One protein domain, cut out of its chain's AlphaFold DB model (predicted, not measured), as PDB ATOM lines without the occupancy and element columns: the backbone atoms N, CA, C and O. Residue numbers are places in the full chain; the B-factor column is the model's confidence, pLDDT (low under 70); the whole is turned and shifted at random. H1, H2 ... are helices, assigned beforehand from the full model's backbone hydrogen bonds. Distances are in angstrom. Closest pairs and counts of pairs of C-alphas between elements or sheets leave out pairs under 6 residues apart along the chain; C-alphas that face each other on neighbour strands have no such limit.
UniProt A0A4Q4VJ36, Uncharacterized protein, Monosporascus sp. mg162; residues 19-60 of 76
ATOM      1  N   GLN A  19      59.377  10.113 -40.677       93.62
ATOM      2  CA  GLN A  19      59.189   9.474 -41.971       93.62
ATOM      3  C   GLN A  19      57.931   8.596 -41.924       93.62
ATOM      4  O   GLN A  19      57.949   7.502 -41.365       93.62
ATOM      5  N   GLY A  20      56.837   9.091 -42.502       92.12
ATOM      6  CA  GLY A  20      55.577   8.364 -42.640       92.12
ATOM      7  C   GLY A  20      54.426   9.286 -43.039       92.12
ATOM      8  O   GLY A  20      54.513  10.500 -42.877       92.12
ATOM      9  N   ASP A  21      53.331   8.708 -43.530       92.75
ATOM     10  CA  ASP A  21      52.180   9.481 -44.023       92.75
ATOM     11  C   ASP A  21      51.426  10.216 -42.906       92.75
ATOM     12  O   ASP A  21      50.663  11.149 -43.162       92.75
ATOM     13  N   ARG A  22      51.588   9.761 -41.654       89.38
ATOM     14  CA  ARG A  22      50.967  10.339 -40.457       89.38
ATOM     15  C   ARG A  22      51.857  10.143 -39.239       89.38
ATOM     16  O   ARG A  22      52.492   9.101 -39.086       89.38
ATOM     17  N   VAL A  23      51.794  11.099 -38.322       89.50
ATOM     18  CA  VAL A  23      52.365  10.967 -36.980       89.50
ATOM     19  C   VAL A  23      51.299  10.385 -36.053       89.50
ATOM     20  O   VAL A  23      50.163  10.859 -36.032       89.50
ATOM     21  N   LYS A  24      51.657   9.340 -35.303       88.31
ATOM     22  CA  LYS A  24      50.834   8.769 -34.233       88.31
ATOM     23  C   LYS A  24      51.689   8.605 -32.991       88.31
ATOM     24  O   LYS A  24      52.737   7.969 -33.043       88.31
ATOM     25  N   ASP A  25      51.213   9.138 -31.886       87.75
ATOM     26  CA  ASP A  25      51.836   9.031 -30.581       87.75
ATOM     27  C   ASP A  25      50.904   8.333 -29.589       87.75
ATOM     28  O   ASP A  25      49.679   8.385 -29.698       87.75
ATOM     29  N   ILE A  26      51.510   7.635 -28.631       89.25
ATOM     30  CA  ILE A  26      50.805   6.901 -27.578       89.25
ATOM     31  C   ILE A  26      51.323   7.450 -26.243       89.25
ATOM     32  O   ILE A  26      52.384   7.026 -25.781       89.25
ATOM     33  N   PRO A  27      50.631   8.435 -25.641       90.62
ATOM     34  CA  PRO A  27      51.053   9.031 -24.382       90.62
ATOM     35  C   PRO A  27      50.982   7.997 -23.247       90.62
ATOM     36  O   PRO A  27      49.921   7.398 -23.052       90.62
ATOM     37  N   PRO A  28      52.053   7.809 -22.452       91.81
ATOM     38  CA  PRO A  28      52.069   6.809 -21.385       91.81
ATOM     39  C   PRO A  28      50.930   6.980 -20.376       91.81
ATOM     40  O   PRO A  28      50.255   6.009 -20.057       91.81
ATOM     41  N   THR A  29      50.657   8.208 -19.924       93.12
ATOM     42  CA  THR A  29      49.570   8.486 -18.968       93.12
ATOM     43  C   THR A  29      48.208   8.076 -19.518       93.12
ATOM     44  O   THR A  29      47.448   7.418 -18.817       93.12
ATOM     45  N   GLN A  30      47.929   8.407 -20.782       94.06
ATOM     46  CA  GLN A  30      46.684   8.022 -21.443       94.06
ATOM     47  C   GLN A  30      46.585   6.500 -21.574       94.06
ATOM     48  O   GLN A  30      45.543   5.931 -21.275       94.06
ATOM     49  N   TRP A  31      47.667   5.830 -21.979       94.00
ATOM     50  CA  TRP A  31      47.691   4.370 -22.085       94.00
ATOM     51  C   TRP A  31      47.407   3.692 -20.738       94.00
ATOM     52  O   TRP A  31      46.598   2.768 -20.667       94.00
ATOM     53  N   LEU A  32      48.008   4.194 -19.657       96.06
ATOM     54  CA  LEU A  32      47.778   3.683 -18.307       96.06
ATOM     55  C   LEU A  32      46.355   3.976 -17.812       96.06
ATOM     56  O   LEU A  32      45.739   3.100 -17.215       96.06
ATOM     57  N   ALA A  33      45.803   5.155 -18.109       95.38
ATOM     58  CA  ALA A  33      44.448   5.540 -17.708       95.38
ATOM     59  C   ALA A  33      43.344   4.659 -18.330       95.38
ATOM     60  O   ALA A  33      42.228   4.625 -17.821       95.38
ATOM     61  N   LEU A  34      43.644   3.927 -19.411       95.25
ATOM     62  CA  LEU A  34      42.729   2.950 -20.019       95.25
ATOM     63  C   LEU A  34      42.738   1.583 -19.310       95.25
ATOM     64  O   LEU A  34      41.954   0.700 -19.656       95.25
ATOM     65  N   THR A  35      43.623   1.389 -18.332       95.75
ATOM     66  CA  THR A  35      43.705   0.164 -17.530       95.75
ATOM     67  C   THR A  35      42.837   0.306 -16.274       95.75
ATOM     68  O   THR A  35      42.886   1.357 -15.635       95.75
ATOM     69  N   PRO A  36      42.078  -0.726 -15.851       97.25
ATOM     70  CA  PRO A  36      41.330  -0.678 -14.596       97.25
ATOM     71  C   PRO A  36      42.217  -0.276 -13.407       97.25
ATOM     72  O   PRO A  36      43.255  -0.899 -13.163       97.25
ATOM     73  N   ALA A  37      41.792   0.742 -12.653       97.25
ATOM     74  CA  ALA A  37      42.625   1.412 -11.650       97.25
ATOM     75  C   ALA A  37      43.217   0.457 -10.602       97.25
ATOM     76  O   ALA A  37      44.390   0.578 -10.265       97.25
ATOM     77  N   GLY A  38      42.461  -0.546 -10.143       97.62
ATOM     78  CA  GLY A  38      42.955  -1.532  -9.172       97.62
ATOM     79  C   GLY A  38      44.101  -2.409  -9.694       97.62
ATOM     80  O   GLY A  38      45.033  -2.713  -8.948       97.62
ATOM     81  N   ILE A  39      44.080  -2.779 -10.982       97.94
ATOM     82  CA  ILE A  39      45.171  -3.541 -11.615       97.94
ATOM     83  C   ILE A  39      46.421  -2.667 -11.688       97.94
ATOM     84  O   ILE A  39      47.511  -3.099 -11.312       97.94
ATOM     85  N   LEU A  40      46.251  -1.423 -12.139       97.50
ATOM     86  CA  LEU A  40      47.341  -0.471 -12.284       97.50
ATOM     87  C   LEU A  40      47.973  -0.101 -10.935       97.50
ATOM     88  O   LEU A  40      49.196  -0.085 -10.810       97.50
ATOM     89  N   ALA A  41      47.143   0.152  -9.923       98.12
ATOM     90  CA  ALA A  41      47.567   0.489  -8.571       98.12
ATOM     91  C   ALA A  41      48.395  -0.636  -7.940       98.12
ATOM     92  O   ALA A  41      49.461  -0.379  -7.382       98.12
ATOM     93  N   ASN A  42      47.957  -1.890  -8.099       98.06
ATOM     94  CA  ASN A  42      48.710  -3.053  -7.636       98.06
ATOM     95  C   ASN A  42      50.048  -3.193  -8.386       98.06
ATOM     96  O   ASN A  42      51.100  -3.325  -7.762       98.06
ATOM     97  N   LEU A  43      50.027  -3.084  -9.721       97.62
ATOM     98  CA  LEU A  43      51.226  -3.198 -10.554       97.62
ATOM     99  C   LEU A  43      52.292  -2.149 -10.201       97.62
ATOM    100  O   LEU A  43      53.468  -2.486 -10.069       97.62
ATOM    101  N   LEU A  44      51.886  -0.886 -10.048       97.00
ATOM    102  CA  LEU A  44      52.790   0.241  -9.793       97.00
ATOM    103  C   LEU A  44      53.032   0.513  -8.303       97.00
ATOM    104  O   LEU A  44      53.865   1.354  -7.974       97.00
ATOM    105  N   ARG A  45      52.337  -0.203  -7.408       97.88
ATOM    106  CA  ARG A  45      52.397  -0.029  -5.947       97.88
ATOM    107  C   ARG A  45      52.103   1.408  -5.509       97.88
ATOM    108  O   ARG A  45      52.816   1.979  -4.685       97.88
ATOM    109  N   ILE A  46      51.046   1.982  -6.071       97.12
ATOM    110  CA  ILE A  46      50.547   3.323  -5.745       97.12
ATOM    111  C   ILE A  46      49.154   3.232  -5.111       97.12
ATOM    112  O   ILE A  46      48.461   2.235  -5.331       97.12
ATOM    113  N   PRO A  47      48.712   4.252  -4.351       98.19
ATOM    114  CA  PRO A  47      47.324   4.337  -3.908       98.19
ATOM    115  C   PRO A  47      46.363   4.300  -5.102       98.19
ATOM    116  O   PRO A  47      46.663   4.860  -6.163       98.19
ATOM    117  N   VAL A  48      45.214   3.641  -4.943       97.81
ATOM    118  CA  VAL A  48      44.240   3.473  -6.034       97.81
ATOM    119  C   VAL A  48      43.703   4.817  -6.517       97.81
ATOM    120  O   VAL A  48      43.522   5.011  -7.716       97.81
ATOM    121  N   GLU A  49      43.599   5.789  -5.616       98.00
ATOM    122  CA  GLU A  49      43.150   7.146  -5.901       98.00
ATOM    123  C   GLU A  49      44.102   7.849  -6.880       98.00
ATOM    124  O   GLU A  49      43.676   8.664  -7.693       98.00
ATOM    125  N   VAL A  50      45.403   7.532  -6.856       96.81
ATOM    126  CA  VAL A  50      46.361   8.081  -7.832       96.81
ATOM    127  C   VAL A  50      46.081   7.521  -9.227       96.81
ATOM    128  O   VAL A  50      46.114   8.273 -10.201       96.81
ATOM    129  N   ALA A  51      45.775   6.224  -9.328       97.06
ATOM    130  CA  ALA A  51      45.442   5.572 -10.593       97.06
ATOM    131  C   ALA A  51      44.102   6.068 -11.168       97.06
ATOM    132  O   ALA A  51      44.007   6.313 -12.368       97.06
ATOM    133  N   GLU A  52      43.092   6.276 -10.320       97.31
ATOM    134  CA  GLU A  52      41.777   6.811 -10.715       97.31
ATOM    135  C   GLU A  52      41.845   8.250 -11.239       97.31
ATOM    136  O   GLU A  52      41.029   8.657 -12.063       97.31
ATOM    137  N   ASN A  53      42.837   9.023 -10.791       96.75
ATOM    138  CA  ASN A  53      43.009  10.418 -11.185       96.75
ATOM    139  C   ASN A  53      43.883  10.618 -12.438       96.75
ATOM    140  O   ASN A  53      44.116  11.765 -12.846       96.75
ATOM    141  N   LEU A  54      44.362   9.539 -13.074       96.12
ATOM    142  CA  LEU A  54      45.111   9.642 -14.326       96.12
ATOM    143  C   LEU A  54      44.242  10.220 -15.451       96.12
ATOM    144  O   LEU A  54      43.063   9.907 -15.602       96.12
ATOM    145  N   LYS A  55      44.837  11.092 -16.271       94.62
ATOM    146  CA  LYS A  55      44.130  11.744 -17.376       94.62
ATOM    147  C   LYS A  55      44.026  10.800 -18.572       94.62
ATOM    148  O   LYS A  55      45.039  10.397 -19.139       94.62
ATOM    149  N   VAL A  56      42.789  10.500 -18.965       93.50
ATOM    150  CA  VAL A  56      42.469   9.757 -20.197       93.50
ATOM    151  C   VAL A  56      42.716  10.622 -21.434       93.50
ATOM    152  O   VAL A  56      43.126  10.120 -22.477       93.50
ATOM    153  N   GLU A  57      42.510  11.933 -21.320       93.00
ATOM    154  CA  GLU A  57      42.801  12.869 -22.402       93.00
ATOM    155  C   GLU A  57      44.306  13.027 -22.605       93.00
ATOM    156  O   GLU A  57      45.088  13.137 -21.655       93.00
ATOM    157  N   LYS A  58      44.716  13.071 -23.871       90.56
ATOM    158  CA  LYS A  58      46.117  13.225 -24.250       90.56
ATOM    159  C   LYS A  58      46.649  14.599 -23.832       90.56
ATOM    160  O   LYS A  58      46.106  15.635 -24.208       90.56
ATOM    161  N   GLN A  59      47.783  14.601 -23.135       89.75
ATOM    162  CA  GLN A  59      48.493  15.809 -22.715       89.75
ATOM    163  C   GLN A  59      49.842  15.889 -23.439       89.75
ATOM    164  O   GLN A  59      50.747  15.113 -23.145       89.75
ATOM    165  N   ILE A  60      49.964  16.804 -24.408       88.44
ATOM    166  CA  ILE A  60      51.184  16.954 -25.229       88.44
ATOM    167  C   ILE A  60      52.288  17.679 -24.447       88.44
ATOM    168  O   ILE A  60      53.440  17.262 -24.465       88.44
TER     169      ILE A  60
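Overview. This is residues 19 to 60 of the 76 residues of an uncharacterized protein of Monosporascus sp. mg162 (UniProt A0A4Q4VJ36). Three short helices gather toward one end of a rod: H2 and H3 form a small head, H1 sits just before it, and residues 19 to 24 stick out as a tail. After H3, residues 53 to 60 fold back past H1. The printed part has 42 residues with three named helices, H1, H2 and H3 in order, and no named strand; it is all helix, though under half of the residues are in named elements. It is loose, with a radius of gyration of the C-alphas of 12.8 A, and spans 40 by 16 by 12 A.

Along the chain. H1 is residues 28 to 33, from C-alpha 28 at (52.069, 6.809, -21.385). H2, residues 37 to 44, is 10.4 A long. H3, residues 48 to 52, ends at (41.777, 6.811, -10.715).

Arrangement. H1 and H2 are close but not clearly touching, C-alphas 32 and 40 closest at 7.3 A, at a steep tilt of 42 degrees, opposite ways. H2 and H3 touch, C-alphas 37 and 51 closest at 5.1 A. In H1, H2 and H3 every O i to N i+4 pair is within hydrogen-bond range.

Size, cuts and confidence. The C-alphas farthest apart, Asp 21 and Pro 47, are 40.7 A apart. The printed part has no cut, both links between helices are tight, and no printed residue is under 70 in pLDDT.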